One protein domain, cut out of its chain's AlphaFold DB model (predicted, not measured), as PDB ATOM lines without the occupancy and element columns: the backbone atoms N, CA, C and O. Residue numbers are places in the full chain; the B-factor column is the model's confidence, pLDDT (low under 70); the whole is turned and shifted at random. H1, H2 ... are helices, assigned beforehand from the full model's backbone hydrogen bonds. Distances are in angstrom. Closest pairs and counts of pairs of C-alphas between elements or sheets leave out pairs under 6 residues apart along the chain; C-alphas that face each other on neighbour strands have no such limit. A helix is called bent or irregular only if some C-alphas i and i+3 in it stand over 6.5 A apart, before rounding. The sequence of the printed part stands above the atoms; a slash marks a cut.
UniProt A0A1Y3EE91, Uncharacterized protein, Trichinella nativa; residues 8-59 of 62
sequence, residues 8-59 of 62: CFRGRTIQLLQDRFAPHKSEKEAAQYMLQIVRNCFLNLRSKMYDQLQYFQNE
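What this domain is: This is residues 8 to 59 of the 62 residues of an uncharacterized protein of Trichinella nativa (UniProt A0A1Y3EE91). Two helices, H2 and H3, follow one another nearly end to end as a long, angled arm, and a shorter helix, H1, stands crosswise to H2 at the arm's first end, joined to it by a turn of loop. The frame is open and loose, with no helix touching another, and the first residues and most of H3 stick out free. The printed part has 52 residues with three named helices, in the order H1, H2, H3, and no named strand; its class is all helix. It is extended, with a radius of gyration of the C-alphas of 16.2 A, and flat in outline, the C-alphas spanning 45 by 31 by 12 A.

How they stand to each other: The longest helix is H2, residues 27 to 42, and it touches no helix. After it comes H3, residues 45 to 58, across a tight link of 2 residues, Leu 43 and Asn 44. H2 and H3 are only just apart, with their closest C-alphas 8.2 A from each other. Before H2 comes H1, residues 13 to 21, and a tight link of 5 residues, 22 to 26, joins the two. H1 and H2 are apart, and so are H1 and H3. In H1, H2 and H3, every O i to N i+4 pair is within hydrogen-bond range.

Where its parts are: H2 begins at C-alpha 27, at (25.266, 19.406, 9.286), ends at C-alpha 42, at (38.501, 1.031, 10.091), and measures 22.7 A from first to last C-alpha. H3 begins at C-alpha 45, at (44.795, -2.568, 5.741), ends at C-alpha 58, at (59.418, -4.106, 18.949), and measures 19.8 A. Between the ends of H1, x falls from 48.290 at C-alpha 13 to 36.275 at C-alpha 21, while between the ends of H2 and of H3 it rises. H1 measures 12.6 A from its first to its last C-alpha. None of the three helices is bent.

The domain as a whole: The two C-alphas farthest apart are those of Ser 26 and Gln 57, 44.9 A. The first and last printed C-alphas, of Cys 8 and Glu 59, are 30.2 A apart. Residues 8 to 19, of which 13 to 19 belong to H1, stand free. Residues 35 to 50, of which 35 to 42 belong to H2 and 45 to 50 to H3, stand free too, as do residues 52 to 58 of H3. The printed part has no cut, and neither of the two links between helices is long. The mean pLDDT of the printed part is 87.2, and Arg 10 is the one printed residue under 70 in this model.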
ATOM      1  N   CYS A   8      56.363  22.142  10.329       74.50
ATOM      2  CA  CYS A   8      54.963  21.720  10.214       74.50
ATOM      3  C   CYS A   8      53.962  22.865   9.954       74.50
ATOM      4  O   CYS A   8      52.851  22.608   9.487       74.50
ATOM      5  N   PHE A   9      54.342  24.120  10.208       77.12
ATOM      6  CA  PHE A   9      53.513  25.299   9.922       77.12
ATOM      7  C   PHE A   9      53.887  25.999   8.609       77.12
ATOM      8  O   PHE A   9      53.325  27.045   8.284       77.12
ATOM      9  N   ARG A  10      54.820  25.435   7.830       68.06
ATOM     10  CA  ARG A  10      55.224  26.002   6.540       68.06
ATOM     11  C   ARG A  10      54.204  25.635   5.460       68.06
ATOM     12  O   ARG A  10      54.022  24.464   5.136       68.06
ATOM     13  N   GLY A  11      53.563  26.646   4.874       79.50
ATOM     14  CA  GLY A  11      52.659  26.497   3.729       79.50
ATOM     15  C   GLY A  11      51.179  26.684   4.075       79.50
ATOM     16  O   GLY A  11      50.800  27.617   4.776       79.50
ATOM     17  N   ARG A  12      50.317  25.815   3.536       81.19
ATOM     18  CA  ARG A  12      48.847  25.967   3.539       81.19
ATOM     19  C   ARG A  12      48.162  25.478   4.824       81.19
ATOM     20  O   ARG A  12      47.050  24.963   4.765       81.19
ATOM     21  N   THR A  13      48.795  25.607   5.991       86.19
ATOM     22  CA  THR A  13      48.290  24.987   7.232       86.19
ATOM     23  C   THR A  13      46.895  25.484   7.620       86.19
ATOM     24  O   THR A  13      46.053  24.675   7.998       86.19
ATOM     25  N   ILE A  14      46.612  26.784   7.468       86.38
ATOM     26  CA  ILE A  14      45.283  27.345   7.771       86.38
ATOM     27  C   ILE A  14      44.222  26.887   6.769       86.38
ATOM     28  O   ILE A  14      43.122  26.538   7.183       86.38
ATOM     29  N   GLN A  15      44.546  26.837   5.476       86.38
ATOM     30  CA  GLN A  15      43.610  26.352   4.454       86.38
ATOM     31  C   GLN A  15      43.257  24.883   4.700       86.38
ATOM     32  O   GLN A  15      42.086  24.539   4.790       86.38
ATOM     33  N   LEU A  16      44.262  24.037   4.951       87.56
ATOM     34  CA  LEU A  16      44.046  22.629   5.289       87.56
ATOM     35  C   LEU A  16      43.240  22.453   6.581       87.56
ATOM     36  O   LEU A  16      42.480  21.495   6.703       87.56
ATOM     37  N   LEU A  17      43.410  23.347   7.559       88.56
ATOM     38  CA  LEU A  17      42.606  23.339   8.777       88.56
ATOM     39  C   LEU A  17      41.142  23.665   8.463       88.56
ATOM     40  O   LEU A  17      40.256  22.926   8.880       88.56
ATOM     41  N   GLN A  18      40.889  24.728   7.698       87.31
ATOM     42  CA  GLN A  18      39.538  25.110   7.281       87.31
ATOM     43  C   GLN A  18      38.861  24.014   6.450       87.31
ATOM     44  O   GLN A  18      37.698  23.706   6.699       87.31
ATOM     45  N   ASP A  19      39.594  23.360   5.546       87.19
ATOM     46  CA  ASP A  19      39.077  22.256   4.727       87.19
ATOM     47  C   ASP A  19      38.624  21.064   5.579       87.19
ATOM     48  O   ASP A  19      37.606  20.438   5.282       87.19
ATOM     49  N   ARG A  20      39.342  20.765   6.672       86.50
ATOM     50  CA  ARG A  20      38.965  19.693   7.611       86.50
ATOM     51  C   ARG A  20      37.690  20.015   8.381       86.50
ATOM     52  O   ARG A  20      36.911  19.106   8.649       86.50
ATOM     53  N   PHE A  21      37.491  21.280   8.743       84.81
ATOM     54  CA  PHE A  21      36.275  21.723   9.426       84.81
ATOM     55  C   PHE A  21      35.096  21.926   8.469       84.81
ATOM     56  O   PHE A  21      33.956  21.895   8.917       84.81
ATOM     57  N   ALA A  22      35.363  22.099   7.170       82.94
ATOM     58  CA  ALA A  22      34.373  22.245   6.105       82.94
ATOM     59  C   ALA A  22      33.198  23.181   6.481       82.94
ATOM     60  O   ALA A  22      32.037  22.780   6.377       82.94
ATOM     61  N   PRO A  23      33.470  24.439   6.888       84.06
ATOM     62  CA  PRO A  23      32.475  25.341   7.486       84.06
ATOM     63  C   PRO A  23      31.317  25.725   6.548       84.06
ATOM     64  O   PRO A  23      30.344  26.325   6.982       84.06
ATOM     65  N   HIS A  24      31.432  25.407   5.258       87.38
ATOM     66  CA  HIS A  24      30.445  25.688   4.218       87.38
ATOM     67  C   HIS A  24      29.481  24.515   3.952       87.38
ATOM     68  O   HIS A  24      28.624  24.632   3.080       87.38
ATOM     69  N   LYS A  25      29.630  23.378   4.646       87.81
ATOM     70  CA  LYS A  25      28.753  22.208   4.488       87.81
ATOM     71  C   LYS A  25      27.577  22.255   5.458       87.81
ATOM     72  O   LYS A  25      27.694  22.780   6.562       87.81
ATOM     73  N   SER A  26      26.460  21.643   5.068       93.19
ATOM     74  CA  SER A  26      25.345  21.413   5.994       93.19
ATOM     75  C   SER A  26      25.708  20.363   7.053       93.19
ATOM     76  O   SER A  26      26.553  19.495   6.820       93.19
ATOM     77  N   GLU A  27      25.030  20.381   8.205       89.69
ATOM     78  CA  GLU A  27      25.266  19.406   9.286       89.69
ATOM     79  C   GLU A  27      25.134  17.952   8.805       89.69
ATOM     80  O   GLU A  27      25.927  17.084   9.174       89.69
ATOM     81  N   LYS A  28      24.171  17.687   7.911       92.44
ATOM     82  CA  LYS A  28      23.946  16.360   7.325       92.44
ATOM     83  C   LYS A  28      25.135  15.899   6.480       92.44
ATOM     84  O   LYS A  28      25.574  14.757   6.608       92.44
ATOM     85  N   GLU A  29      25.662  16.771   5.627       90.75
ATOM     86  CA  GLU A  29      26.815  16.459   4.774       90.75
ATOM     87  C   GLU A  29      28.099  16.312   5.593       90.75
ATOM     88  O   GLU A  29      28.913  15.431   5.312       90.75
ATOM     89  N   ALA A  30      28.270  17.133   6.633       90.06
ATOM     90  CA  ALA A  30      29.388  17.024   7.562       90.06
ATOM     91  C   ALA A  30      29.376  15.673   8.299       90.06
ATOM     92  O   ALA A  30      30.403  14.991   8.358       90.06
ATOM     93  N   ALA A  31      28.207  15.235   8.783       91.19
ATOM     94  CA  ALA A  31      28.045  13.934   9.431       91.19
ATOM     95  C   ALA A  31      28.361  12.770   8.477       91.19
ATOM     96  O   ALA A  31      29.088  11.842   8.841       91.19
ATOM     97  N   GLN A  32      27.870  12.830   7.234       92.44
ATOM     98  CA  GLN A  32      28.169  11.819   6.215       92.44
ATOM     99  C   GLN A  32      29.661  11.764   5.871       92.44
ATOM    100  O   GLN A  32      30.228  10.674   5.779       92.44
ATOM    101  N   TYR A  33      30.308  12.925   5.730       89.44
ATOM    102  CA  TYR A  33      31.742  13.016   5.474       89.44
ATOM    103  C   TYR A  33      32.562  12.391   6.611       89.44
ATOM    104  O   TYR A  33      33.431  11.558   6.357       89.44
ATOM    105  N   MET A  34      32.250  12.715   7.870       90.88
ATOM    106  CA  MET A  34      32.972  12.150   9.013       90.88
ATOM    107  C   MET A  34      32.767  10.630   9.127       90.88
ATOM    108  O   MET A  34      33.728   9.892   9.346       90.88
ATOM    109  N   LEU A  35      31.546  10.134   8.892       92.12
ATOM    110  CA  LEU A  35      31.268   8.691   8.840       92.12
ATOM    111  C   LEU A  35      32.088   7.978   7.759       92.12
ATOM    112  O   LEU A  35      32.564   6.863   7.985       92.12
ATOM    113  N   GLN A  36      32.277   8.606   6.596       91.31
ATOM    114  CA  GLN A  36      33.126   8.066   5.535       91.31
ATOM    115  C   GLN A  36      34.588   7.957   5.988       91.31
ATOM    116  O   GLN A  36      35.210   6.918   5.767       91.31
ATOM    117  N   ILE A  37      35.126   8.985   6.653       90.31
ATOM    118  CA  ILE A  37      36.491   8.957   7.200       90.31
ATOM    119  C   ILE A  37      36.651   7.811   8.206       90.31
ATOM    120  O   ILE A  37      37.581   7.019   8.072       90.31
ATOM    121  N   VAL A  38      35.716   7.657   9.151       91.06
ATOM    122  CA  VAL A  38      35.753   6.574  10.151       91.06
ATOM    123  C   VAL A  38      35.736   5.195   9.487       91.06
ATOM    124  O   VAL A  38      36.551   4.337   9.826       91.06
ATOM    125  N   ARG A  39      34.856   4.980   8.499       90.88
ATOM    126  CA  ARG A  39      34.791   3.715   7.743       90.88
ATOM    127  C   ARG A  39      36.096   3.427   7.001       90.88
ATOM    128  O   ARG A  39      36.580   2.298   7.040       90.88
ATOM    129  N   ASN A  40      36.682   4.443   6.371       88.81
ATOM    130  CA  ASN A  40      37.956   4.311   5.667       88.81
ATOM    131  C   ASN A  40      39.108   3.981   6.625       88.81
ATOM    132  O   ASN A  40      39.956   3.157   6.296       88.81
ATOM    133  N   CYS A  41      39.132   4.594   7.811       86.88
ATOM    134  CA  CYS A  41      40.114   4.293   8.847       86.88
ATOM    135  C   CYS A  41      39.977   2.853   9.355       86.88
ATOM    136  O   CYS A  41      40.980   2.152   9.452       86.88
ATOM    137  N   PHE A  42      38.751   2.394   9.618       84.00
ATOM    138  CA  PHE A  42      38.501   1.031  10.091       84.00
ATOM    139  C   PHE A  42      38.950  -0.041   9.085       84.00
ATOM    140  O   PHE A  42      39.513  -1.066   9.465       84.00
ATOM    141  N   LEU A  43      38.732   0.206   7.792       80.62
ATOM    142  CA  LEU A  43      39.106  -0.715   6.716       80.62
ATOM    143  C   LEU A  43      40.563  -0.550   6.254       80.62
ATOM    144  O   LEU A  43      40.970  -1.167   5.267       80.62
ATOM    145  N   ASN A  44      41.363   0.278   6.931       87.00
ATOM    146  CA  ASN A  44      42.721   0.562   6.495       87.00
ATOM    147  C   ASN A  44      43.655  -0.628   6.767       87.00
ATOM    148  O   ASN A  44      44.215  -0.785   7.851       87.00
ATOM    149  N   LEU A  45      43.867  -1.438   5.727       82.69
ATOM    150  CA  LEU A  45      44.795  -2.568   5.741       82.69
ATOM    151  C   LEU A  45      46.216  -2.152   6.148       82.69
ATOM    152  O   LEU A  45      46.898  -2.906   6.833       82.69
ATOM    153  N   ARG A  46      46.658  -0.944   5.765       84.69
ATOM    154  CA  ARG A  46      48.010  -0.465   6.089       84.69
ATOM    155  C   ARG A  46      48.201  -0.246   7.583       84.69
ATOM    156  O   ARG A  46      49.296  -0.501   8.060       84.69
ATOM    157  N   SER A  47      47.161   0.187   8.300       84.19
ATOM    158  CA  SER A  47      47.221   0.324   9.759       84.19
ATOM    159  C   SER A  47      47.472  -1.038  10.401       84.19
ATOM    160  O   SER A  47      48.470  -1.202  11.083       84.19
ATOM    161  N   LYS A  48      46.684  -2.057  10.031       84.62
ATOM    162  CA  LYS A  48      46.876  -3.424  10.543       84.62
ATOM    163  C   LYS A  48      48.241  -4.019  10.195       84.62
ATOM    164  O   LYS A  48      48.851  -4.687  11.019       84.62
ATOM    165  N   MET A  49      48.721  -3.794   8.972       87.19
ATOM    166  CA  MET A  49      50.055  -4.244   8.558       87.19
ATOM    167  C   MET A  49      51.153  -3.550   9.368       87.19
ATOM    168  O   MET A  49      52.146  -4.178   9.720       87.19
ATOM    169  N   TYR A  50      50.984  -2.262   9.669       87.81
ATOM    170  CA  TYR A  50      51.932  -1.516  10.487       87.81
ATOM    171  C   TYR A  50      51.938  -2.007  11.936       87.81
ATOM    172  O   TYR A  50      53.013  -2.224  12.484       87.81
ATOM    173  N   ASP A  51      50.766  -2.272  12.509       88.19
ATOM    174  CA  ASP A  51      50.624  -2.843  13.851       88.19
ATOM    175  C   ASP A  51      51.329  -4.211  13.946       88.19
ATOM    176  O   ASP A  51      52.080  -4.479  14.882       88.19
ATOM    177  N   GLN A  52      51.188  -5.051  12.912       88.25
ATOM    178  CA  GLN A  52      51.927  -6.311  12.809       88.25
ATOM    179  C   GLN A  52      53.441  -6.096  12.711       88.25
ATOM    180  O   GLN A  52      54.198  -6.772  13.401       88.25
ATOM    181  N   LEU A  53      53.908  -5.154  11.884       91.00
ATOM    182  CA  LEU A  53      55.335  -4.831  11.786       91.00
ATOM    183  C   LEU A  53      55.901  -4.329  13.119       91.00
ATOM    184  O   LEU A  53      57.003  -4.729  13.494       91.00
ATOM    185  N   GLN A  54      55.157  -3.494  13.845       90.19
ATOM    186  CA  GLN A  54      55.556  -3.023  15.169       90.19
ATOM    187  C   GLN A  54      55.641  -4.163  16.178       90.19
ATOM    188  O   GLN A  54      56.599  -4.205  16.948       90.19
ATOM    189  N   TYR A  55      54.698  -5.103  16.133       92.62
ATOM    190  CA  TYR A  55      54.760  -6.307  16.948       92.62
ATOM    191  C   TYR A  55      56.004  -7.144  16.622       92.62
ATOM    192  O   TYR A  55      56.753  -7.510  17.521       92.62
ATOM    193  N   PHE A  56      56.292  -7.384  15.339       92.00
ATOM    194  CA  PHE A  56      57.468  -8.163  14.937       92.00
ATOM    195  C   PHE A  56      58.801  -7.491  15.284       92.00
ATOM    196  O   PHE A  56      59.769  -8.186  15.577       92.00
ATOM    197  N   GLN A  57      58.880  -6.162  15.204       93.12
ATOM    198  CA  GLN A  57      60.129  -5.432  15.434       93.12
ATOM    199  C   GLN A  57      60.371  -5.097  16.904       93.12
ATOM    200  O   GLN A  57      61.516  -5.114  17.345       93.12
ATOM    201  N   ASN A  58      59.315  -4.743  17.636       93.50
ATOM    202  CA  ASN A  58      59.418  -4.106  18.949       93.50
ATOM    203  C   ASN A  58      58.530  -4.771  20.013       93.50
ATOM    204  O   ASN A  58      58.419  -4.231  21.110       93.50
ATOM    205  N   GLU A  59      57.860  -5.883  19.686       89.00
ATOM    206  CA  GLU A  59      56.942  -6.612  20.579       89.00
ATOM    207  C   GLU A  59      55.799  -5.743  21.138       89.00
ATOM    208  O   GLU A  59      55.236  -6.032  22.191       89.00
TER     209      GLU A  59